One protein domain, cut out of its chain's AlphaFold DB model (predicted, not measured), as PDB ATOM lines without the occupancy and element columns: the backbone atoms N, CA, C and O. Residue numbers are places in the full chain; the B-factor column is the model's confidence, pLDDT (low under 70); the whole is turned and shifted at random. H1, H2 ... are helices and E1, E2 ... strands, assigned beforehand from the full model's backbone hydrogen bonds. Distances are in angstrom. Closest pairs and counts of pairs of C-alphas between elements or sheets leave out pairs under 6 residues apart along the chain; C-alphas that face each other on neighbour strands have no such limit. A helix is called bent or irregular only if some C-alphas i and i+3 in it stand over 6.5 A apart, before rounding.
ATOM      1  N   GLU A  81     140.530 196.059 141.374       78.56
ATOM      2  CA  GLU A  81     140.743 195.800 139.951       78.56
ATOM      3  C   GLU A  81     140.953 197.080 139.140       78.56
ATOM      4  O   GLU A  81     141.789 197.102 138.246       78.56
ATOM      5  N   GLU A  82     140.263 198.174 139.460       78.06
ATOM      6  CA  GLU A  82     140.476 199.445 138.762       78.06
ATOM      7  C   GLU A  82     141.867 200.019 139.026       78.06
ATOM      8  O   GLU A  82     142.581 200.355 138.085       78.06
ATOM      9  N   VAL A  83     142.296 200.051 140.292       81.38
ATOM     10  CA  VAL A  83     143.649 200.499 140.652       81.38
ATOM     11  C   VAL A  83     144.692 199.617 139.961       81.38
ATOM     12  O   VAL A  83     145.691 200.126 139.460       81.38
ATOM     13  N   LEU A  84     144.446 198.308 139.884       80.44
ATOM     14  CA  LEU A  84     145.289 197.350 139.166       80.44
ATOM     15  C   LEU A  84     145.313 197.572 137.650       80.44
ATOM     16  O   LEU A  84     146.370 197.474 137.040       80.44
ATOM     17  N   ARG A  85     144.161 197.850 137.040       82.12
ATOM     18  CA  ARG A  85     144.010 198.040 135.593       82.12
ATOM     19  C   ARG A  85     144.646 199.339 135.123       82.12
ATOM     20  O   ARG A  85     145.128 199.412 133.997       82.12
ATOM     21  N   GLU A  86     144.588 200.371 135.953       83.12
ATOM     22  CA  GLU A  86     145.079 201.688 135.579       83.12
ATOM     23  C   GLU A  86     146.575 201.860 135.855       83.12
ATOM     24  O   GLU A  86     147.196 202.698 135.214       83.12
ATOM     25  N   THR A  87     147.167 201.105 136.783       86.69
ATOM     26  CA  THR A  87     148.581 201.277 137.156       86.69
ATOM     27  C   THR A  87     149.504 200.266 136.495       86.69
ATOM     28  O   THR A  87     149.171 199.094 136.331       86.69
ATOM     29  N   HIS A  88     150.717 200.712 136.181       90.69
ATOM     30  CA  HIS A  88     151.773 199.863 135.640       90.69
ATOM     31  C   HIS A  88     153.010 199.901 136.538       90.69
ATOM     32  O   HIS A  88     153.445 200.946 137.029       90.69
ATOM     33  N   TRP A  89     153.624 198.736 136.748       91.69
ATOM     34  CA  TRP A  89     154.872 198.647 137.501       91.69
ATOM     35  C   TRP A  89     155.968 199.482 136.830       91.69
ATOM     36  O   TRP A  89     156.143 199.442 135.614       91.69
ATOM     37  N   GLY A  90     156.720 200.232 137.633       93.38
ATOM     38  CA  GLY A  90     157.758 201.141 137.151       93.38
ATOM     39  C   GLY A  90     157.286 202.561 136.821       93.38
ATOM     40  O   GLY A  90     158.146 203.415 136.619       93.38
ATOM     41  N   GLU A  91     155.979 202.854 136.830       95.06
ATOM     42  CA  GLU A  91     155.465 204.220 136.646       95.06
ATOM     43  C   GLU A  91     156.046 205.192 137.671       95.06
ATOM     44  O   GLU A  91     156.200 204.864 138.844       95.06
ATOM     45  N   SER A  92     156.351 206.413 137.247       97.25
ATOM     46  CA  SER A  92     156.830 207.472 138.129       97.25
ATOM     47  C   SER A  92     155.693 208.110 138.933       97.25
ATOM     48  O   SER A  92     154.535 208.153 138.516       97.25
ATOM     49  N   SER A  93     156.032 208.759 140.049       96.62
ATOM     50  CA  SER A  93     155.072 209.537 140.847       96.62
ATOM     51  C   SER A  93     154.350 210.623 140.034       96.62
ATOM     52  O   SER A  93     153.218 210.991 140.339       96.62
ATOM     53  N   GLY A  94     155.007 211.177 139.006       96.38
ATOM     54  CA  GLY A  94     154.411 212.177 138.116       96.38
ATOM     55  C   GLY A  94     153.392 211.588 137.140       96.38
ATOM     56  O   GLY A  94     152.429 212.265 136.782       96.38
ATOM     57  N   GLU A  95     153.573 210.340 136.717       96.12
ATOM     58  CA  GLU A  95     152.587 209.607 135.918       96.12
ATOM     59  C   GLU A  95     151.359 209.278 136.756       96.12
ATOM     60  O   GLU A  95     150.267 209.712 136.394       96.12
ATOM     61  N   LEU A  96     151.561 208.689 137.937       95.38
ATOM     62  CA  LEU A  96     150.486 208.373 138.882       95.38
ATOM     63  C   LEU A  96     149.665 209.618 139.256       95.38
ATOM     64  O   LEU A  96     148.438 209.607 139.196       95.38
ATOM     65  N   ALA A  97     150.326 210.734 139.583       94.25
ATOM     66  CA  ALA A  97     149.626 211.971 139.928       94.25
ATOM     67  C   ALA A  97     148.806 212.548 138.761       94.25
ATOM     68  O   ALA A  97     147.736 213.111 138.982       94.25
ATOM     69  N   ARG A  98     149.285 212.423 137.514       93.81
ATOM     70  CA  ARG A  98     148.529 212.874 136.332       93.81
ATOM     71  C   ARG A  98     147.337 211.973 136.048       93.81
ATOM     72  O   ARG A  98     146.275 212.487 135.717       93.81
ATOM     73  N   GLN A  99     147.523 210.666 136.179       91.81
ATOM     74  CA  GLN A  99     146.502 209.661 135.919       91.81
ATOM     75  C   GLN A  99     145.307 209.801 136.863       91.81
ATOM     76  O   GLN A  99     144.173 209.904 136.410       91.81
ATOM     77  N   PHE A 100     145.567 209.895 138.166       90.69
ATOM     78  CA  PHE A 100     144.521 209.982 139.188       90.69
ATOM     79  C   PHE A 100     144.065 211.421 139.493       90.69
ATOM     80  O   PHE A 100     143.139 211.639 140.282       90.69
ATOM     81  N   GLY A 101     144.701 212.420 138.873       89.81
ATOM     82  CA  GLY A 101     144.293 213.821 138.906       89.81
ATOM     83  C   GLY A 101     144.056 214.355 140.320       89.81
ATOM     84  O   GLY A 101     144.929 214.298 141.181       89.81
ATOM     85  N   ALA A 102     142.858 214.892 140.561       88.81
ATOM     86  CA  ALA A 102     142.505 215.541 141.825       88.81
ATOM     87  C   ALA A 102     142.449 214.589 143.035       88.81
ATOM     88  O   ALA A 102     142.533 215.055 144.171       88.81
ATOM     89  N   ASN A 103     142.315 213.278 142.810       88.81
ATOM     90  CA  ASN A 103     142.272 212.287 143.885       88.81
ATOM     91  C   ASN A 103     143.678 211.903 144.371       88.81
ATOM     92  O   ASN A 103     143.827 211.416 145.498       88.81
ATOM     93  N   ALA A 104     144.707 212.126 143.543       93.62
ATOM     94  CA  ALA A 104     146.097 211.914 143.913       93.62
ATOM     95  C   ALA A 104     146.663 213.131 144.647       93.62
ATOM     96  O   ALA A 104     146.762 214.238 144.118       93.62
ATOM     97  N   ILE A 105     147.105 212.902 145.878       95.25
ATOM     98  CA  ILE A 105     147.731 213.913 146.717       95.25
ATOM     99  C   ILE A 105     149.229 213.652 146.744       95.25
ATOM    100  O   ILE A 105     149.681 212.594 147.187       95.25
ATOM    101  N   ARG A 106     150.011 214.649 146.319       95.94
ATOM    102  CA  ARG A 106     151.458 214.630 146.514       95.94
ATOM    103  C   ARG A 106     151.794 215.067 147.933       95.94
ATOM    104  O   ARG A 106     151.395 216.145 148.374       95.94
ATOM    105  N   LEU A 107     152.525 214.227 148.650       95.88
ATOM    106  CA  LEU A 107     152.893 214.492 150.030       95.88
ATOM    107  C   LEU A 107     154.001 215.558 150.094       95.88
ATOM    108  O   LEU A 107     154.958 215.487 149.323       95.88
ATOM    109  N   PRO A 108     153.943 216.508 151.047       94.38
ATOM    110  CA  PRO A 108     155.012 217.493 151.236       94.38
ATOM    111  C   PRO A 108     156.360 216.863 151.604       94.38
ATOM    112  O   PRO A 108     157.414 217.442 151.353       94.38
ATOM    113  N   ARG A 109     156.323 215.687 152.240       95.94
ATOM    114  CA  ARG A 109     157.486 214.854 152.545       95.94
ATOM    115  C   ARG A 109     157.139 213.404 152.267       95.94
ATOM    116  O   ARG A 109     156.076 212.948 152.687       95.94
ATOM    117  N   ALA A 110     158.048 212.706 151.597       96.69
ATOM    118  CA  ALA A 110     157.894 211.285 151.353       96.69
ATOM    119  C   ALA A 110     157.905 210.506 152.676       96.69
ATOM    120  O   ALA A 110     158.676 210.814 153.589       96.69
ATOM    121  N   LEU A 111     157.046 209.497 152.769       96.31
ATOM    122  CA  LEU A 111     157.052 208.526 153.854       96.31
ATOM    123  C   LEU A 111     158.048 207.418 153.512       96.31
ATOM    124  O   LEU A 111     158.020 206.889 152.403       96.31
ATOM    125  N   ASP A 112     158.916 207.064 154.454       95.50
ATOM    126  CA  ASP A 112     159.890 205.985 154.281       95.50
ATOM    127  C   ASP A 112     159.264 204.632 154.662       95.50
ATOM    128  O   ASP A 112     158.707 204.489 155.752       95.50
ATOM    129  N   PHE A 113     159.361 203.649 153.766       90.00
ATOM    130  CA  PHE A 113     158.860 202.284 153.943       90.00
ATOM    131  C   PHE A 113     159.987 201.238 153.849       90.00
ATOM    132  O   PHE A 113     159.770 200.103 153.428       90.00
ATOM    133  N   GLY A 114     161.202 201.594 154.272       89.81
ATOM    134  CA  GLY A 114     162.362 200.705 154.282       89.81
ATOM    135  C   GLY A 114     163.030 200.638 152.914       89.81
ATOM    136  O   GLY A 114     163.961 201.396 152.645       89.81
ATOM    137  N   ASP A 115     162.563 199.747 152.044       89.75
ATOM    138  CA  ASP A 115     163.094 199.549 150.687       89.75
ATOM    139  C   ASP A 115     162.327 200.332 149.605       89.75
ATOM    140  O   ASP A 115     162.649 200.260 148.417       89.75
ATOM    141  N   SER A 116     161.312 201.088 150.018       94.44
ATOM    142  CA  SER A 116     160.481 201.943 149.180       94.44
ATOM    143  C   SER A 116     160.174 203.264 149.890       94.44
ATOM    144  O   SER A 116     160.459 203.442 151.081       94.44
ATOM    145  N   TYR A 117     159.607 204.217 149.161       97.25
ATOM    146  CA  TYR A 117     159.057 205.446 149.726       97.25
ATOM    147  C   TYR A 117     157.681 205.743 149.134       97.25
ATOM    148  O   TYR A 117     157.337 205.233 148.074       97.25
ATOM    149  N   VAL A 118     156.893 206.582 149.800       97.81
ATOM    150  CA  VAL A 118     155.606 207.058 149.281       97.81
ATOM    151  C   VAL A 118     155.617 208.569 149.233       97.81
ATOM    152  O   VAL A 118     155.736 209.214 150.271       97.81
ATOM    153  N   ASP A 119     155.454 209.137 148.047       97.69
ATOM    154  CA  ASP A 119     155.264 210.575 147.858       97.69
ATOM    155  C   ASP A 119     153.930 210.923 147.182       97.69
ATOM    156  O   ASP A 119     153.589 212.102 147.113       97.69
ATOM    157  N   VAL A 120     153.151 209.925 146.751       96.94
ATOM    158  CA  VAL A 120     151.797 210.084 146.202       96.94
ATOM    159  C   VAL A 120     150.843 209.115 146.893       96.94
ATOM    160  O   VAL A 120     151.130 207.923 147.021       96.94
ATOM    161  N   VAL A 121     149.695 209.630 147.327       95.88
ATOM    162  CA  VAL A 121     148.607 208.837 147.912       95.88
ATOM    163  C   VAL A 121     147.294 209.103 147.185       95.88
ATOM    164  O   VAL A 121     147.050 210.228 146.753       95.88
ATOM    165  N   LEU A 122     146.435 208.092 147.074       93.00
ATOM    166  CA  LEU A 122     145.060 208.243 146.601       93.00
ATOM    167  C   LEU A 122     144.115 208.270 147.803       93.00
ATOM    168  O   LEU A 122     144.156 207.382 148.661       93.00
ATOM    169  N   HIS A 123     143.247 209.273 147.849       85.75
ATOM    170  CA  HIS A 123     142.129 209.322 148.787       85.75
ATOM    171  C   HIS A 123     140.822 208.973 148.074       85.75
ATOM    172  O   HIS A 123     140.714 209.100 146.860       85.75
ATOM    173  N   GLY A 124     139.811 208.569 148.846       78.75
ATOM    174  CA  GLY A 124     138.464 208.331 148.322       78.75
ATOM    175  C   GLY A 124     138.239 206.945 147.717       78.75
ATOM    176  O   GLY A 124     137.108 206.656 147.349       78.75
ATOM    177  N   GLN A 125     139.259 206.080 147.682       87.69
ATOM    178  CA  GLN A 125     139.091 204.701 147.229       87.69
ATOM    179  C   GLN A 125     138.269 203.895 148.233       87.69
ATOM    180  O   GLN A 125     138.525 203.955 149.441       87.69
ATOM    181  N   THR A 126     137.315 203.107 147.743       89.88
ATOM    182  CA  THR A 126     136.530 202.174 148.553       89.88
ATOM    183  C   THR A 126     136.859 200.725 148.216       89.88
ATOM    184  O   THR A 126     137.123 200.361 147.073       89.88
ATOM    185  N   LEU A 127     136.832 199.873 149.239       90.12
ATOM    186  CA  LEU A 127     136.891 198.420 149.103       90.12
ATOM    187  C   LEU A 127     135.803 197.815 149.985       90.12
ATOM    188  O   LEU A 127     135.816 198.019 151.197       90.12
ATOM    189  N   GLY A 128     134.816 197.147 149.389       89.94
ATOM    190  CA  GLY A 128     133.635 196.688 150.127       89.94
ATOM    191  C   GLY A 128     132.896 197.831 150.833       89.94
ATOM    192  O   GLY A 128     132.552 197.710 152.006       89.94
ATOM    193  N   ALA A 129     132.733 198.978 150.160       89.81
ATOM    194  CA  ALA A 129     132.186 200.225 150.721       89.81
ATOM    195  C   ALA A 129     132.956 200.798 151.933       89.81
ATOM    196  O   ALA A 129     132.478 201.700 152.627       89.81
ATOM    197  N   VAL A 130     134.168 200.303 152.200       89.94
ATOM    198  CA  VAL A 130     135.040 200.814 153.255       89.94
ATOM    199  C   VAL A 130     136.060 201.781 152.655       89.94
ATOM    200  O   VAL A 130     136.802 201.374 151.765       89.94
ATOM    201  N   PRO A 131     136.164 203.033 153.144       90.50
ATOM    202  CA  PRO A 131     137.151 203.978 152.635       90.50
ATOM    203  C   PRO A 131     138.568 203.560 153.031       90.50
ATOM    204  O   PRO A 131     138.847 203.321 154.211       90.50
ATOM    205  N   MET A 132     139.463 203.540 152.052       90.75
ATOM    206  CA  MET A 132     140.870 203.179 152.172       90.75
ATOM    207  C   MET A 132     141.746 204.332 151.678       90.75
ATOM    208  O   MET A 132     141.343 205.123 150.825       90.75
ATOM    209  N   VAL A 133     142.960 204.429 152.214       92.62
ATOM    210  CA  VAL A 133     144.009 205.285 151.646       92.62
ATOM    211  C   VAL A 133     144.924 204.397 150.820       92.62
ATOM    212  O   VAL A 133     145.394 203.377 151.325       92.62
ATOM    213  N   VAL A 134     145.176 204.770 149.568       94.88
ATOM    214  CA  VAL A 134     146.100 204.041 148.697       94.88
ATOM    215  C   VAL A 134     147.462 204.713 148.750       94.88
ATOM    216  O   VAL A 134     147.587 205.910 148.509       94.88
ATOM    217  N   PHE A 135     148.488 203.935 149.047       95.38
ATOM    218  CA  PHE A 135     149.878 204.351 149.087       95.38
ATOM    219  C   PHE A 135     150.608 203.723 147.901       95.38
ATOM    220  O   PHE A 135     150.766 202.499 147.848       95.38
ATOM    221  N   PHE A 136     151.068 204.560 146.971       96.06
ATOM    222  CA  PHE A 136     151.932 204.131 145.875       96.06
ATOM    223  C   PHE A 136     153.375 204.087 146.372       96.06
ATOM    224  O   PHE A 136     153.999 205.120 146.615       96.06
ATOM    225  N   GLN A 137     153.880 202.879 146.605       96.06
ATOM    226  CA  GLN A 137     155.231 202.665 147.104       96.06
ATOM    227  C   GLN A 137     156.203 202.587 145.934       96.06
ATOM    228  O   GLN A 137     156.174 201.648 145.134       96.06
ATOM    229  N   MET A 138     157.075 203.581 145.874       97.06
ATOM    230  CA  MET A 138     158.075 203.789 144.843       97.06
ATOM    231  C   MET A 138     159.389 203.140 145.261       97.06
ATOM    232  O   MET A 138     159.794 203.228 146.425       97.06
ATOM    233  N   ASP A 139     160.073 202.496 144.326       95.31
ATOM    234  CA  ASP A 139     161.415 201.978 144.560       95.31
ATOM    235  C   ASP A 139     162.413 203.128 144.780       95.31
ATOM    236  O   ASP A 139     162.403 204.126 144.059       95.31
ATOM    237  N   LYS A 140     163.293 203.005 145.780       95.38
ATOM    238  CA  LYS A 140     164.271 204.057 146.114       95.38
ATOM    239  C   LYS A 140     165.377 204.224 145.069       95.38
ATOM    240  O   LYS A 140     165.993 205.285 145.033       95.38
ATOM    241  N   MET A 141     165.659 203.193 144.273       94.94
ATOM    242  CA  MET A 141     166.693 203.215 143.240       94.94
ATOM    243  C   MET A 141     166.124 203.611 141.882       94.94
ATOM    244  O   MET A 141     166.708 204.450 141.200       94.94
ATOM    245  N   THR A 142     165.011 203.003 141.470       96.00
ATOM    246  CA  THR A 142     164.438 203.242 140.134       96.00
ATOM    247  C   THR A 142     163.437 204.390 140.108       96.00
ATOM    248  O   THR A 142     163.126 204.887 139.029       96.00
ATOM    249  N   HIS A 143     162.933 204.819 141.272       96.31
ATOM    250  CA  HIS A 143     161.853 205.804 141.416       96.31
ATOM    251  C   HIS A 143     160.534 205.411 140.729       96.31
ATOM    252  O   HIS A 143     159.640 206.247 140.588       96.31
ATOM    253  N   GLY A 144     160.408 204.146 140.323       96.56
ATOM    254  CA  GLY A 144     159.213 203.587 139.705       96.56
ATOM    255  C   GLY A 144     158.313 202.874 140.712       96.56
ATOM    256  O   GLY A 144     158.762 202.449 141.781       96.56
ATOM    257  N   LEU A 145     157.032 202.735 140.372       95.25
ATOM    258  CA  LEU A 145     156.039 202.048 141.186       95.25
ATOM    259  C   LEU A 145     156.458 200.593 141.411       95.25
ATOM    260  O   LEU A 145     156.618 199.825 140.465       95.25
ATOM    261  N   LYS A 146     156.596 200.213 142.680       92.69
ATOM    262  CA  LYS A 146     157.028 198.876 143.108       92.69
ATOM    263  C   LYS A 146     155.912 198.078 143.768       92.69
ATOM    264  O   LYS A 146     155.878 196.854 143.662       92.69
ATOM    265  N   ARG A 147     155.041 198.758 144.515       92.69
ATOM    266  CA  ARG A 147     153.975 198.138 145.307       92.69
ATOM    267  C   ARG A 147     152.873 199.144 145.590       92.69
ATOM    268  O   ARG A 147     153.138 200.322 145.799       92.69
ATOM    269  N   ILE A 148     151.645 198.661 145.674       93.38
ATOM    270  CA  ILE A 148     150.489 199.447 146.101       93.38
ATOM    271  C   ILE A 148     150.043 198.899 147.454       93.38
ATOM    272  O   ILE A 148     149.979 197.686 147.656       93.38
ATOM    273  N   GLN A 149     149.774 199.782 148.414       93.38
ATOM    274  CA  GLN A 149     149.198 199.403 149.701       93.38
ATOM    275  C   GLN A 149     147.930 200.210 149.935       93.38
ATOM    276  O   GLN A 149     147.990 201.425 150.062       93.38
ATOM    277  N   LEU A 150     146.794 199.536 150.035       93.75
ATOM    278  CA  LEU A 150     145.570 200.112 150.558       93.75
ATOM    279  C   LEU A 150     145.589 199.907 152.067       93.75
ATOM    280  O   LEU A 150     145.782 198.789 152.536       93.75
ATOM    281  N   GLU A 151     145.387 200.958 152.843       92.38
ATOM    282  CA  GLU A 151     145.342 200.856 154.297       92.38
ATOM    283  C   GLU A 151     144.151 201.620 154.856       92.38
ATOM    284  O   GLU A 151     143.843 202.746 154.449       92.38
ATOM    285  N   ARG A 152     143.477 200.990 155.821       90.31
ATOM    286  CA  ARG A 152     142.444 201.663 156.591       90.31
ATOM    287  C   ARG A 152     143.113 202.490 157.690       90.31
ATOM    288  O   ARG A 152     143.869 201.923 158.479       90.31
ATOM    289  N   PRO A 153     142.796 203.793 157.827       85.19
ATOM    290  CA  PRO A 153     143.267 204.579 158.959       85.19
ATOM    291  C   PRO A 153     142.928 203.890 160.282       85.19
ATOM    292  O   PRO A 153     141.812 203.404 160.456       85.19
ATOM    293  N   ARG A 154     143.874 203.874 161.225       77.31
ATOM    294  CA  ARG A 154     143.806 203.063 162.454       77.31
ATOM    295  C   ARG A 154     142.501 203.217 163.244       77.31
ATOM    296  O   ARG A 154     141.933 202.235 163.698       77.31
ATOM    297  N   HIS A 155     141.977 204.437 163.348       77.88
ATOM    298  CA  HIS A 155     140.709 204.723 164.035       77.88
ATOM    299  C   HIS A 155     139.465 204.152 163.324       77.88
ATOM    300  O   HIS A 155     138.380 204.126 163.896       77.88
ATOM    301  N   GLY A 156     139.595 203.727 162.067       78.38
ATOM    302  CA  GLY A 156     138.548 203.086 161.278       78.38
ATOM    303  C   GLY A 156     138.652 201.560 161.213       78.38
ATOM    304  O   GLY A 156     137.779 200.939 160.610       78.38
ATOM    305  N   VAL A 157     139.688 200.952 161.798       82.88
ATOM    306  CA  VAL A 157     139.853 199.493 161.826       82.88
ATOM    307  C   VAL A 157     138.885 198.913 162.861       82.88
ATOM    308  O   VAL A 157     138.977 199.202 164.056       82.88
ATOM    309  N   ASN A 158     137.896 198.161 162.378       82.06
ATOM    310  CA  ASN A 158     136.876 197.517 163.197       82.06
ATOM    311  C   ASN A 158     136.333 196.244 162.516       82.06
ATOM    312  O   ASN A 158     136.540 196.049 161.313       82.06
ATOM    313  N   PRO A 159     135.602 195.380 163.246       79.81
ATOM    314  CA  PRO A 159     135.139 194.097 162.708       79.81
ATOM    315  C   PRO A 159     134.168 194.198 161.526       79.81
ATOM    316  O   PRO A 159     134.277 193.383 160.613       79.81
ATOM    317  N   PRO A 160     133.218 195.156 161.487       82.62
ATOM    318  CA  PRO A 160     132.419 195.384 160.284       82.62
ATOM    319  C   PRO A 160     133.264 195.714 159.050       82.62
ATOM    320  O   PRO A 160     133.039 195.123 157.999       82.62
ATOM    321  N   ALA A 161     134.254 196.603 159.181       85.38
ATOM    322  CA  ALA A 161     135.141 196.971 158.080       85.38
ATOM    323  C   ALA A 161     135.978 195.780 157.598       85.38
ATOM    324  O   ALA A 161     136.104 195.568 156.398       85.38
ATOM    325  N   PHE A 162     136.488 194.977 158.535       85.12
ATOM    326  CA  PHE A 162     137.156 193.713 158.234       85.12
ATOM    327  C   PHE A 162     136.284 192.793 157.379       85.12
ATOM    328  O   PHE A 162     136.695 192.403 156.291       85.12
ATOM    329  N   ARG A 163     135.066 192.488 157.844       85.06
ATOM    330  CA  ARG A 163     134.160 191.578 157.132       85.06
ATOM    331  C   ARG A 163     133.783 192.103 155.755       85.06
ATOM    332  O   ARG A 163     133.722 191.320 154.819       85.06
ATOM    333  N   ALA A 164     133.536 193.406 155.639       88.88
ATOM    334  CA  ALA A 164     133.181 194.029 154.371       88.88
ATOM    335  C   ALA A 164     134.325 193.938 153.349       88.88
ATOM    336  O   ALA A 164     134.090 193.579 152.200       88.88
ATOM    337  N   ILE A 165     135.565 194.187 153.782       89.75
ATOM    338  CA  ILE A 165     136.745 194.085 152.915       89.75
ATOM    339  C   ILE A 165     137.032 192.631 152.533       89.75
ATOM    340  O   ILE A 165     137.247 192.355 151.358       89.75
ATOM    341  N   ALA A 166     137.003 191.700 153.492       87.69
ATOM    342  CA  ALA A 166     137.210 190.280 153.209       87.69
ATOM    343  C   ALA A 166     136.154 189.741 152.230       87.69
ATOM    344  O   ALA A 166     136.501 189.087 151.253       87.69
ATOM    345  N   ALA A 167     134.877 190.086 152.439       89.75
ATOM    346  CA  ALA A 167     133.801 189.701 151.533       89.75
ATOM    347  C   ALA A 167     133.997 190.274 150.122       89.75
ATOM    348  O   ALA A 167     133.824 189.538 149.159       89.75
ATOM    349  N   ALA A 168     134.398 191.543 149.996       91.81
ATOM    350  CA  ALA A 168     134.666 192.155 148.694       91.81
ATOM    351  C   ALA A 168     135.825 191.468 147.959       91.81
ATOM    352  O   ALA A 168     135.708 191.169 146.780       91.81
ATOM    353  N   LEU A 169     136.914 191.146 148.661       91.44
ATOM    354  CA  LEU A 169     138.046 190.417 148.081       91.44
ATOM    355  C   LEU A 169     137.667 188.998 147.643       91.44
ATOM    356  O   LEU A 169     138.138 188.528 146.614       91.44
ATOM    357  N   HIS A 170     136.830 188.307 148.422       91.75
ATOM    358  CA  HIS A 170     136.352 186.962 148.079       91.75
ATOM    359  C   HIS A 170     135.372 186.984 146.907       91.75
ATOM    360  O   HIS A 170     135.361 186.042 146.120       91.75
ATOM    361  N   ASP A 171     134.562 188.035 146.786       91.31
ATOM    362  CA  ASP A 171     133.671 188.251 145.645       91.31
ATOM    363  C   ASP A 171     134.471 188.564 144.368       91.31
ATOM    364  O   ASP A 171     134.231 187.960 143.325       91.31
ATOM    365  N   GLU A 172     135.487 189.427 144.477       88.81
ATOM    366  CA  GLU A 172     136.322 189.887 143.359       88.81
ATOM    367  C   GLU A 172     137.299 188.803 142.867       88.81
ATOM    368  O   GLU A 172     137.386 188.532 141.670       88.81
ATOM    369  N   PHE A 173     138.011 188.127 143.776       88.19
ATOM    370  CA  PHE A 173     139.090 187.189 143.427       88.19
ATOM    371  C   PHE A 173     138.763 185.715 143.709       88.19
ATOM    372  O   PHE A 173     139.539 184.823 143.356       88.19
ATOM    373  N   GLY A 174     137.623 185.420 144.334       90.25
ATOM    374  CA  GLY A 174     137.258 184.064 144.732       90.25
ATOM    375  C   GLY A 174     138.041 183.557 145.948       90.25
ATOM    376  O   GLY A 174     138.440 184.305 146.843       90.25
ATOM    377  N   LYS A 175     138.252 182.237 146.004       90.25
ATOM    378  CA  LYS A 175     138.980 181.593 147.106       90.25
ATOM    379  C   LYS A 175     140.470 181.988 147.067       90.25
ATOM    380  O   LYS A 175     141.057 181.885 145.994       90.25
ATOM    381  N   PRO A 176     141.096 182.341 148.207       89.38
ATOM    382  CA  PRO A 176     142.530 182.618 148.250       89.38
ATOM    383  C   PRO A 176     143.372 181.391 147.880       89.38
ATOM    384  O   PRO A 176     143.069 180.260 148.276       89.38
ATOM    385  N   ASP A 177     144.470 181.637 147.166       87.31
ATOM    386  CA  ASP A 177     145.499 180.649 146.837       87.31
ATOM    387  C   ASP A 177     146.279 180.218 148.077       87.31
ATOM    388  O   ASP A 177     146.717 179.071 148.177       87.31
ATOM    389  N   GLN A 178     146.482 181.148 149.013       86.75
ATOM    390  CA  GLN A 178     147.183 180.900 150.267       86.75
ATOM    391  C   GLN A 178     146.509 181.640 151.419       86.75
ATOM    392  O   GLN A 178     146.128 182.804 151.291       86.75
ATOM    393  N   THR A 179     146.427 180.968 152.563       86.88
ATOM    394  CA  THR A 179     146.001 181.554 153.832       86.88
ATOM    395  C   THR A 179     147.012 181.211 154.912       86.88
ATOM    396  O   THR A 179     147.438 180.060 155.050       86.88
ATOM    397  N   CYS A 180     147.388 182.216 155.695       84.12
ATOM    398  CA  CYS A 180     148.423 182.112 156.710       84.12
ATOM    399  C   CYS A 180     147.963 182.775 157.998       84.12
ATOM    400  O   CYS A 180     147.440 183.888 157.983       84.12
ATOM    401  N   ILE A 181     148.188 182.088 159.115       82.12
ATOM    402  CA  ILE A 181     147.863 182.581 160.450       82.12
ATOM    403  C   ILE A 181     149.155 182.619 161.257       82.12
ATOM    404  O   ILE A 181     149.853 181.616 161.409       82.12
ATOM    405  N   ILE A 182     149.478 183.802 161.756       77.81
ATOM    406  CA  ILE A 182     150.630 184.084 162.597       77.81
ATOM    407  C   ILE A 182     150.089 184.315 164.010       77.81
ATOM    408  O   ILE A 182     149.383 185.303 164.226       77.81
ATOM    409  N   PRO A 183     150.378 183.426 164.975       73.94
ATOM    410  CA  PRO A 183     149.960 183.623 166.353       73.94
ATOM    411  C   PRO A 183     150.766 184.753 167.005       73.94
ATOM    412  O   PRO A 183     151.781 185.213 166.476       73.94
ATOM    413  N   VAL A 184     150.336 185.179 168.193       78.31
ATOM    414  CA  VAL A 184     151.072 186.163 168.997       78.31
ATOM    415  C   VAL A 184     152.443 185.593 169.373       78.31
ATOM    416  O   VAL A 184     152.539 184.659 170.167       78.31
ATOM    417  N   LEU A 185     153.511 186.168 168.819       72.19
ATOM    418  CA  LEU A 185     154.894 185.739 169.053       72.19
ATOM    419  C   LEU A 185     155.801 186.953 169.320       72.19
ATOM    420  O   LEU A 185     155.577 188.011 168.723       72.19
ATOM    421  N   PRO A 186     156.872 186.822 170.132       72.44
ATOM    422  CA  PRO A 186     157.839 187.905 170.340       72.44
ATOM    423  C   PRO A 186     158.449 188.429 169.032       72.44
ATOM    424  O   PRO A 186     158.561 189.636 168.843       72.44
ATOM    425  N   GLY A 187     158.776 187.530 168.094       67.25
ATOM    426  CA  GLY A 187     159.308 187.898 166.777       67.25
ATOM    427  C   GLY A 187     158.319 188.688 165.910       67.25
ATOM    428  O   GLY A 187     158.726 189.550 165.140       67.25
ATOM    429  N   ALA A 188     157.016 188.470 166.100       64.88
ATOM    430  CA  ALA A 188     155.949 189.220 165.442       64.88
ATOM    431  C   ALA A 188     155.580 190.518 166.194       64.88
ATOM    432  O   ALA A 188     154.527 191.102 165.947       64.88
ATOM    433  N   GLY A 189     156.411 190.961 167.146       71.44
ATOM    434  CA  GLY A 189     156.150 192.158 167.948       71.44
ATOM    435  C   GLY A 189     154.957 192.008 168.892       71.44
ATOM    436  O   GLY A 189     154.292 192.999 169.185       71.44
ATOM    437  N   TYR A 190     154.668 190.781 169.342       75.12
ATOM    438  CA  TYR A 190     153.485 190.444 170.144       75.12
ATOM    439  C   TYR A 190     152.160 190.803 169.454       75.12
ATOM    440  O   TYR A 190     151.173 191.143 170.106       75.12
ATOM    441  N   GLN A 191     152.135 190.698 168.125       77.75
ATOM    442  CA  GLN A 191     150.927 190.800 167.319       77.75
ATOM    443  C   GLN A 191     150.630 189.453 166.672       77.75
ATOM    444  O   GLN A 191     151.542 188.733 166.263       77.75
ATOM    445  N   ALA A 192     149.349 189.130 166.580       80.12
ATOM    446  CA  ALA A 192     148.863 188.084 165.709       80.12
ATOM    447  C   ALA A 192     148.500 188.693 164.348       80.12
ATOM    448  O   ALA A 192     148.127 189.869 164.247       80.12
ATOM    449  N   ALA A 193     148.631 187.902 163.290       81.75
ATOM    450  CA  ALA A 193     148.290 188.330 161.945       81.75
ATOM    451  C   ALA A 193     147.620 187.218 161.140       81.75
ATOM    452  O   ALA A 193     148.008 186.059 161.238       81.75
ATOM    453  N   ALA A 194     146.645 187.583 160.321       84.06
ATOM    454  CA  ALA A 194     146.097 186.711 159.297       84.06
ATOM    455  C   ALA A 194     146.389 187.327 157.933       84.06
ATOM    456  O   ALA A 194     146.295 188.545 157.762       84.06
ATOM    457  N   GLU A 195     146.767 186.486 156.983       86.75
ATOM    458  CA  GLU A 195     147.040 186.892 155.615       86.75
ATOM    459  C   GLU A 195     146.331 185.954 154.645       86.75
ATOM    460  O   GLU A 195     146.474 184.734 154.733       86.75
ATOM    461  N   GLU A 196     145.568 186.531 153.725       89.00
ATOM    462  CA  GLU A 196     144.954 185.836 152.596       89.00
ATOM    463  C   GLU A 196     145.543 186.382 151.299       89.00
ATOM    464  O   GLU A 196     145.725 187.595 151.163       89.00
ATOM    465  N   ARG A 197     145.858 185.495 150.354       87.88
ATOM    466  CA  ARG A 197     146.550 185.844 149.113       87.88
ATOM    467  C   ARG A 197     145.830 185.303 147.886       87.88
ATOM    468  O   ARG A 197     145.454 184.134 147.866       87.88
ATOM    469  N   TRP A 198     145.790 186.126 146.844       90.00
ATOM    470  CA  TRP A 198     145.368 185.784 145.491       90.00
ATOM    471  C   TRP A 198     146.470 186.138 144.489       90.00
ATOM    472  O   TRP A 198     147.145 187.163 144.620       90.00
ATOM    473  N   VAL A 199     146.658 185.300 143.479       87.50
ATOM    474  CA  VAL A 199     147.444 185.571 142.279       87.50
ATOM    475  C   VAL A 199     146.459 185.772 141.139       87.50
ATOM    476  O   VAL A 199     145.698 184.873 140.793       87.50
ATOM    477  N   HIS A 200     146.458 186.969 140.566       81.06
ATOM    478  CA  HIS A 200     145.450 187.377 139.599       81.06
ATOM    479  C   HIS A 200     146.064 188.297 138.544       81.06
ATOM    480  O   HIS A 200     146.777 189.233 138.893       81.06
ATOM    481  N   TYR A 201     145.837 188.002 137.259       75.94
ATOM    482  CA  TYR A 201     146.322 188.778 136.101       75.94
ATOM    483  C   TYR A 201     147.773 189.287 136.201       75.94
ATOM    484  O   TYR A 201     148.067 190.446 135.929       75.94
ATOM    485  N   GLY A 202     148.711 188.420 136.595       79.69
ATOM    486  CA  GLY A 202     150.126 188.803 136.684       79.69
ATOM    487  C   GLY A 202     150.440 189.777 137.824       79.69
ATOM    488  O   GLY A 202     151.489 190.415 137.803       79.69
ATOM    489  N   ALA A 203     149.559 189.872 138.820       84.50
ATOM    490  CA  ALA A 203     149.772 190.553 140.083       84.50
ATOM    491  C   ALA A 203     149.453 189.619 141.256       84.50
ATOM    492  O   ALA A 203     148.788 188.587 141.136       84.50
ATOM    493  N   ALA A 204     149.955 189.997 142.420       88.00
ATOM    494  CA  ALA A 204     149.682 189.349 143.679       88.00
ATOM    495  C   ALA A 204     148.946 190.310 144.605       88.00
ATOM    496  O   ALA A 204     149.473 191.377 144.919       88.00
ATOM    497  N   VAL A 205     147.768 189.903 145.072       89.69
ATOM    498  CA  VAL A 205     146.950 190.634 146.044       89.69
ATOM    499  C   VAL A 205     147.045 189.916 147.384       89.69
ATOM    500  O   VAL A 205     146.948 188.692 147.454       89.69
ATOM    501  N   SER A 206     147.297 190.643 148.467       89.50
ATOM    502  CA  SER A 206     147.416 190.076 149.814       89.50
ATOM    503  C   SER A 206     146.692 190.949 150.824       89.50
ATOM    504  O   SER A 206     147.064 192.104 151.036       89.50
ATOM    505  N   ALA A 207     145.656 190.404 151.450       90.25
ATOM    506  CA  ALA A 207     144.939 191.048 152.536       90.25
ATOM    507  C   ALA A 207     145.579 190.653 153.858       90.25
ATOM    508  O   ALA A 207     145.687 189.473 154.170       90.25
ATOM    509  N   ILE A 208     146.031 191.648 154.616       87.62
ATOM    510  CA  ILE A 208     146.781 191.465 155.852       87.62
ATOM    511  C   ILE A 208     146.020 192.140 156.984       87.62
ATOM    512  O   ILE A 208     145.763 193.350 156.988       87.62
ATOM    513  N   PHE A 209     145.722 191.333 157.987       86.25
ATOM    514  CA  PHE A 209     145.022 191.717 159.196       86.25
ATOM    515  C   PHE A 209     145.988 191.546 160.357       86.25
ATOM    516  O   PHE A 209     146.576 190.477 160.502       86.25
ATOM    517  N   ARG A 210     146.189 192.583 161.173       81.94
ATOM    518  CA  ARG A 210     147.058 192.512 162.358       81.94
ATOM    519  C   ARG A 210     146.345 193.048 163.575       81.94
ATOM    520  O   ARG A 210     145.732 194.113 163.512       81.94
ATOM    521  N   ASP A 211     146.487 192.353 164.692       76.00
ATOM    522  CA  ASP A 211     146.008 192.834 165.981       76.00
ATOM    523  C   ASP A 211     146.714 192.114 167.138       76.00
ATOM    524  O   ASP A 211     147.525 191.216 166.929       76.00
ATOM    525  N   THR A 212     146.417 192.488 168.379       70.12
ATOM    526  CA  THR A 212     146.849 191.734 169.565       70.12
ATOM    527  C   THR A 212     146.083 190.415 169.731       70.12
ATOM    528  O   THR A 212     146.573 189.518 170.413       70.12
ATOM    529  N   THR A 213     144.918 190.260 169.082       65.44
ATOM    530  CA  THR A 213     144.133 189.010 169.004       65.44
ATOM    531  C   THR A 213     143.480 188.854 167.624       65.44
ATOM    532  O   THR A 213     142.926 189.827 167.128       65.44
ATOM    533  N   LEU A 214     143.438 187.654 167.032       62.03
ATOM    534  CA  LEU A 214     142.776 187.402 165.733       62.03
ATOM    535  C   LEU A 214     141.312 186.959 165.855       62.03
ATOM    536  O   LEU A 214     140.793 186.274 164.979       62.03
ATOM    537  N   GLN A 215     140.602 187.367 166.907       63.88
ATOM    538  CA  GLN A 215     139.228 186.907 167.152       63.88
ATOM    539  C   GLN A 215     138.271 187.222 165.992       63.88
ATOM    540  O   GLN A 215     137.342 186.457 165.736       63.88
ATOM    541  N   ALA A 216     138.505 188.316 165.257       59.66
ATOM    542  CA  ALA A 216     137.741 188.638 164.052       59.66
ATOM    543  C   ALA A 216     137.931 187.626 162.906       59.66
ATOM    544  O   ALA A 216     137.017 187.467 162.100       59.66
ATOM    545  N   PHE A 217     139.081 186.950 162.853       60.22
ATOM    546  CA  PHE A 217     139.436 185.949 161.844       60.22
ATOM    547  C   PHE A 217     139.111 184.514 162.306       60.22
ATOM    548  O   PHE A 217     138.586 183.720 161.537       60.22
ATOM    549  N   GLU A 218     139.372 184.190 163.576       62.28
ATOM    550  CA  GLU A 218     139.216 182.843 164.162       62.28
ATOM    551  C   GLU A 218     137.773 182.515 164.590       62.28
ATOM    552  O   GLU A 218     137.436 181.356 164.833       62.28
ATOM    553  N   GLY A 219     136.911 183.531 164.681       56.97
ATOM    554  CA  GLY A 219     135.561 183.424 165.221       56.97
ATOM    555  C   GLY A 219     135.469 184.008 166.631       56.97
ATOM    556  O   GLY A 219     136.271 183.729 167.520       56.97
ATOM    557  N   CYS A 220     134.463 184.855 166.852       61.94
ATOM    558  CA  CYS A 220     134.300 185.555 168.122       61.94
ATOM    559  C   CYS A 220     133.808 184.575 169.201       61.94
ATOM    560  O   CYS A 220     132.679 184.089 169.113       61.94
ATOM    561  N   LEU A 221     134.599 184.362 170.259       53.94
ATOM    562  CA  LEU A 221     134.239 183.518 171.415       53.94
ATOM    563  C   LEU A 221     132.887 183.890 172.067       53.94
ATOM    564  O   LEU A 221     132.247 183.035 172.671       53.94
ATOM    565  N   PHE A 222     132.424 185.137 171.909       53.69
ATOM    566  CA  PHE A 222     131.145 185.639 172.439       53.69
ATOM    567  C   PHE A 222     130.113 185.996 171.351       53.69
ATOM    568  O   PHE A 222     129.158 186.728 171.606       53.69
ATOM    569  N   GLY A 223     130.305 185.493 170.127       45.66
ATOM    570  CA  GLY A 223     129.416 185.718 168.987       45.66
ATOM    571  C   GLY A 223     129.493 187.132 168.377       45.66
ATOM    572  O   GLY A 223     129.947 188.082 169.018       45.66
ATOM    573  N   PRO A 224     129.033 187.309 167.123       51.38
ATOM    574  CA  PRO A 224     129.102 188.589 166.406       51.38
ATOM    575  C   PRO A 224     128.231 189.696 167.026       51.38
ATOM    576  O   PRO A 224     128.452 190.872 166.743       51.38
ATOM    577  N   ALA A 225     127.264 189.333 167.878       47.97
ATOM    578  CA  ALA A 225     126.284 190.241 168.478       47.97
ATOM    579  C   ALA A 225     126.853 191.139 169.588       47.97
ATOM    580  O   ALA A 225     126.279 192.188 169.869       47.97
ATOM    581  N   THR A 226     127.967 190.756 170.217       47.38
ATOM    582  CA  THR A 226     128.548 191.563 171.299       47.38
ATOM    583  C   THR A 226     129.342 192.751 170.770       47.38
ATOM    584  O   THR A 226     129.452 193.740 171.477       47.38
ATOM    585  N   GLY A 227     129.849 192.706 169.531       48.50
ATOM    586  CA  GLY A 227     130.644 193.786 168.927       48.50
ATOM    587  C   GLY A 227     132.098 193.873 169.418       48.50
ATOM    588  O   GLY A 227     132.855 194.689 168.904       48.50
ATOM    589  N   TRP A 228     132.508 193.014 170.358       48.28
ATOM    590  CA  TRP A 228     133.831 193.008 171.010       48.28
ATOM    591  C   TRP A 228     134.797 192.003 170.374       48.28
ATOM    592  O   TRP A 228     135.639 191.407 171.036       48.28
ATOM    593  N   CYS A 229     134.635 191.758 169.081       58.91
ATOM    594  CA  CYS A 229     135.517 190.869 168.347       58.91
ATOM    595  C   CYS A 229     136.732 191.686 167.906       58.91
ATOM    596  O   CYS A 229     136.558 192.643 167.168       58.91
ATOM    597  N   GLY A 230     137.935 191.405 168.397       54.03
ATOM    598  CA  GLY A 230     139.100 192.251 168.115       54.03
ATOM    599  C   GLY A 230     139.554 192.183 166.653       54.03
ATOM    600  O   GLY A 230     140.042 191.146 166.209       54.03
ATOM    601  N   LEU A 231     139.373 193.289 165.920       62.09
ATOM    602  CA  LEU A 231     140.330 193.775 164.919       62.09
ATOM    603  C   LEU A 231     140.390 195.306 165.039       62.09
ATOM    604  O   LEU A 231     139.555 196.007 164.466       62.09
ATOM    605  N   HIS A 232     141.343 195.817 165.816       61.59
ATOM    606  CA  HIS A 232     141.595 197.248 166.049       61.59
ATOM    607  C   HIS A 232     143.019 197.684 165.672       61.59
ATOM    608  O   HIS A 232     143.339 198.874 165.725       61.59
ATOM    609  N   GLY A 233     143.890 196.733 165.329       75.44
ATOM    610  CA  GLY A 233     145.295 196.991 165.034       75.44
ATOM    611  C   GLY A 233     145.501 197.613 163.656       75.44
ATOM    612  O   GLY A 233     145.682 198.825 163.533       75.44
ATOM    613  N   GLN A 234     145.515 196.775 162.622       85.50
ATOM    614  CA  GLN A 234     145.781 197.182 161.249       85.50
ATOM    615  C   GLN A 234     144.998 196.323 160.258       85.50
ATOM    616  O   GLN A 234     144.893 195.105 160.409       85.50
ATOM    617  N   LEU A 235     144.491 196.979 159.218       88.31
ATOM    618  CA  LEU A 235     143.884 196.342 158.061       88.31
ATOM    619  C   LEU A 235     144.491 196.972 156.815       88.31
ATOM    620  O   LEU A 235     144.338 198.176 156.585       88.31
ATOM    621  N   LEU A 236     145.176 196.150 156.025       90.25
ATOM    622  CA  LEU A 236     145.792 196.587 154.785       90.25
ATOM    623  C   LEU A 236     145.643 195.541 153.682       90.25
ATOM    624  O   LEU A 236     145.608 194.345 153.950       90.25
ATOM    625  N   VAL A 237     145.593 196.001 152.439       91.62
ATOM    626  CA  VAL A 237     145.690 195.166 151.244       91.62
ATOM    627  C   VAL A 237     146.924 195.598 150.473       91.62
ATOM    628  O   VAL A 237     147.110 196.782 150.199       91.62
ATOM    629  N   ARG A 238     147.802 194.651 150.156       91.25
ATOM    630  CA  ARG A 238     149.006 194.880 149.358       91.25
ATOM    631  C   ARG A 238     148.852 194.269 147.991       91.25
ATOM    632  O   ARG A 238     148.320 193.174 147.856       91.25
ATOM    633  N   ILE A 239     149.376 194.981 147.012       90.00
ATOM    634  CA  ILE A 239     149.374 194.580 145.622       90.00
ATOM    635  C   ILE A 239     150.790 194.766 145.095       90.00
ATOM    636  O   ILE A 239     151.397 195.823 145.285       90.00
ATOM    637  N   GLY A 240     151.335 193.738 144.463       87.94
ATOM    638  CA  GLY A 240     152.676 193.778 143.899       87.94
ATOM    639  C   GLY A 240     152.839 192.809 142.736       87.94
ATOM    640  O   GLY A 240     151.942 192.002 142.477       87.94
ATOM    641  N   PRO A 241     153.991 192.851 142.055       82.56
ATOM    642  CA  PRO A 241     154.334 191.841 141.071       82.56
ATOM    643  C   PRO A 241     154.457 190.456 141.746       82.56
ATOM    644  O   PRO A 241     154.836 190.368 142.925       82.56
ATOM    645  N   PRO A 242     154.108 189.371 141.034       71.12
ATOM    646  CA  PRO A 242     153.938 188.032 141.596       71.12
ATOM    647  C   PRO A 242     155.247 187.421 142.109       71.12
ATOM    648  O   PRO A 242     155.207 186.534 142.960       71.12
ATOM    649  N   ASP A 243     156.379 187.910 141.611       64.19
ATOM    650  CA  ASP A 243     157.732 187.379 141.747       64.19
ATOM    651  C   ASP A 243     158.630 188.127 142.750       64.19
ATOM    652  O   ASP A 243     159.711 187.625 143.057       64.19
ATOM    653  N   GLY A 244     158.227 189.272 143.324       56.62
ATOM    654  CA  GLY A 244     159.176 189.983 144.201       56.62
ATOM    655  C   GLY A 244     158.736 191.187 145.035       56.62
ATOM    656  O   GLY A 244     159.567 191.725 145.760       56.62
ATOM    657  N   GLY A 245     157.482 191.645 144.995       54.50
ATOM    658  CA  GLY A 245     157.112 192.885 145.709       54.50
ATOM    659  C   GLY A 245     156.666 192.703 147.166       54.50
ATOM    660  O   GLY A 245     156.804 193.606 147.995       54.50
ATOM    661  N   ALA A 246     156.090 191.546 147.472       53.22
ATOM    662  CA  ALA A 246     155.550 191.195 148.776       53.22
ATOM    663  C   ALA A 246     155.503 189.675 148.841       53.22
ATOM    664  O   ALA A 246     154.574 189.076 148.307       53.22
ATOM    665  N   ASP A 247     156.533 189.062 149.422       59.97
ATOM    666  CA  ASP A 247     156.540 187.627 149.657       59.97
ATOM    667  C   ASP A 247     155.443 187.312 150.699       59.97
ATOM    668  O   ASP A 247     155.608 187.598 151.890       59.97
ATOM    669  N   PRO A 248     154.268 186.838 150.255       62.19
ATOM    670  CA  PRO A 248     153.095 186.680 151.105       62.19
ATOM    671  C   PRO A 248     153.379 185.568 152.104       62.19
ATOM    672  O   PRO A 248     154.055 184.584 151.780       62.19
ATOM    673  N   CYS A 249     152.918 185.692 153.341       71.19
ATOM    674  CA  CYS A 249     153.231 184.694 154.362       71.19
ATOM    675  C   CYS A 249     154.736 184.485 154.609       71.19
ATOM    676  O   CYS A 249     155.118 183.485 155.221       71.19
ATOM    677  N   ALA A 250     155.609 185.399 154.167       71.31
ATOM    678  CA  ALA A 250     157.041 185.319 154.448       71.31
ATOM    679  C   ALA A 250     157.303 185.268 155.951       71.31
ATOM    680  O   ALA A 250     158.168 184.528 156.399       71.31
ATOM    681  N   LEU A 251     156.504 185.995 156.738       68.94
ATOM    682  CA  LEU A 251     156.553 185.925 158.196       68.94
ATOM    683  C   LEU A 251     156.180 184.530 158.707       68.94
ATOM    684  O   LEU A 251     156.891 183.987 159.543       68.94
ATOM    685  N   ALA A 252     155.117 183.917 158.175       73.56
ATOM    686  CA  ALA A 252     154.754 182.552 158.542       73.56
ATOM    687  C   ALA A 252     155.884 181.563 158.199       73.56
ATOM    688  O   ALA A 252     156.284 180.784 159.058       73.56
ATOM    689  N   ARG A 253     156.485 181.664 157.004       78.38
ATOM    690  CA  ARG A 253     157.652 180.850 156.609       78.38
ATOM    691  C   ARG A 253     158.873 181.091 157.477       78.38
ATOM    692  O   ARG A 253     159.518 180.130 157.883       78.38
ATOM    693  N   HIS A 254     159.170 182.349 157.779       74.88
ATOM    694  CA  HIS A 254     160.288 182.736 158.632       74.88
ATOM    695  C   HIS A 254     160.183 182.095 160.022       74.88
ATOM    696  O   HIS A 254     161.198 181.704 160.590       74.88
ATOM    697  N   TYR A 255     158.960 181.915 160.531       72.81
ATOM    698  CA  TYR A 255     158.691 181.241 161.803       72.81
ATOM    699  C   TYR A 255     158.328 179.750 161.678       72.81
ATOM    700  O   TYR A 255     157.978 179.137 162.684       72.81
ATOM    701  N   GLY A 256     158.398 179.149 160.483       75.81
ATOM    702  CA  GLY A 256     158.053 177.736 160.267       75.81
ATOM    703  C   GLY A 256     156.582 177.391 160.537       75.81
ATOM    704  O   GLY A 256     156.269 176.263 160.910       75.81
ATOM    705  N   LEU A 257     155.682 178.365 160.394       77.44
ATOM    706  CA  LEU A 257     154.250 178.224 160.645       77.44
ATOM    707  C   LEU A 257     153.521 177.604 159.441       77.44
ATOM    708  O   LEU A 257     153.958 177.775 158.298       77.44
ATOM    709  N   PRO A 258     152.401 176.893 159.674       72.44
ATOM    710  CA  PRO A 258     151.644 176.257 158.604       72.44
ATOM    711  C   PRO A 258     151.081 177.290 157.622       72.44
ATOM    712  O   PRO A 258     150.524 178.315 158.014       72.44
ATOM    713  N   ILE A 259     151.194 176.972 156.333       77.25
ATOM    714  CA  ILE A 259     150.580 177.712 155.230       77.25
ATOM    715  C   ILE A 259     149.530 176.802 154.609       77.25
ATOM    716  O   ILE A 259     149.857 175.721 154.115       77.25
ATOM    717  N   ALA A 260     148.271 177.229 154.632       78.00
ATOM    718  CA  ALA A 260     147.220 176.537 153.908       78.00
ATOM    719  C   ALA A 260     147.253 177.011 152.452       78.00
ATOM    720  O   ALA A 260     146.938 178.164 152.173       78.00
ATOM    721  N   ALA A 261     147.652 176.135 151.532       72.62
ATOM    722  CA  ALA A 261     147.581 176.398 150.099       72.62
ATOM    723  C   ALA A 261     146.298 175.797 149.512       72.62
ATOM    724  O   ALA A 261     145.876 174.701 149.900       72.62
ATOM    725  N   ALA A 262     145.678 176.486 148.557       60.97
ATOM    726  CA  ALA A 262     144.672 175.873 147.710       60.97
ATOM    727  C   ALA A 262     145.317 174.719 146.914       60.97
ATOM    728  O   ALA A 262     146.472 174.834 146.493       60.97
TER     729      ALA A 262
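AT A GLANCE: This is residues 81 to 262 of the 268 residues of an uncharacterized protein of Alphaproteobacteria bacterium (UniProt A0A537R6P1). One large, twisted sheet of nine antiparallel strands runs through the whole domain, with the long helix H3 packed along one face and the short H5 on the opposite face. At one end of the sheet the bent hairpin of E1 and E2 is covered by H2, and at one end of the longest axis lies the long link of residues 219 to 233, which has no named element. The printed part has 182 residues, with five named helices and nine named strands in the order H1 H2 E1 E2 E3 E4 H3 E5 E6 E7 H4 E8 H5 E9. The sheet's order is E1 E2 E3 E4 E8 E7 E6 E5 E9, and the class is mixed, helices and strands. The whole is compact, with a radius of gyration of the C-alphas of 16.4 A and spans of 49 by 34 by 31 A.

IN THESE COORDINATES: The sheet begins with E1, residues 104 to 112, which bends by 90 degrees at residue 108. E2, residues 116 to 127, is the longest strand by residues, 23.9 A from first to last C-alpha, and bends by 90 degrees at residue 124. E3 is residues 130 to 139, 27.8 A, and E4 is residues 145 to 151. E5 is residues 178 to 185, 20.9 A; E6 is residues 191 to 200, 28.5 A; E7 is residues 203 to 211, 26.3 A. E8 is residues 234 to 240 and E9 residues 259 to 261, with C-alpha 261 at (147.581, 176.398, 150.099). H3 is residues 159 to 173, 20.9 A, from C-alpha 159 at (135.139, 194.097, 162.708). H1 is residues 81 to 86, starting at C-alpha 81 (140.743, 195.800, 139.951). H2 is residues 93 to 103 and is irregular, with C-alphas 99 and 102 9.2 A apart. H4 is residues 215 to 218 and H5 residues 250 to 254.

HOW THE PARTS SIT: E1 E2 E3 E4 form one meander and E5 E6 E7 another, each strand the antiparallel neighbour of the one before. E8 is the antiparallel neighbour of E4 and of E7: N 150 and O 237 are within hydrogen-bond range across E4 and E8, 2.8 A apart, and N 206 and O 238 are 2.8 A apart across E8 and E7. In the hairpin of E1 and E2, N 105 and O 121 are 2.8 A apart. In the hairpin of E6 and E7, N 205 and O 198 are 2.8 A apart. The edge strand E9 pairs with E5 through N 179 and O 260, 2.9 A. H3 is on the sheet at a height of 7.5 A and only just over E8, with 3 of its C-alphas falling on that strand; it runs along the strands, at 1 degree to E8 on the local plane. The closest C-alphas of H3 and E2 are those of Ile 165 and Leu 127, 5.8 A apart. H2 lies over E2 at a height of 8.0 A, and the closest C-alphas are those of Asn 103 and Leu 122, 5.6 A. H5 is only just over E5, with 3 of its C-alphas falling on it, and the closest C-alphas are those of Ala 252 and Ile 182, 6.0 A. H4 is on the same face as H3; those two are close but not clearly touching, with the C-alphas of Ala 216 and Pro 159 6.2 A apart. H1 only grazes the sheet, with residues 81 to 84. Every O i to N i+4 pair is within hydrogen-bond range in H1, H3 and H5, 5 of 7 are in H2, and H4 is too short for such a pair.

THE WHOLE: The C-alphas of Thr 142 and Phe 222, the two farthest apart, are 49.6 A from each other. The printed part has no cut, and the link from H4 to E8 is long, with 15 residues. Mean pLDDT of the printed part is 82.4; residues 187 to 188, 213 to 232, 243 to 248, 251 and 262 are under 70.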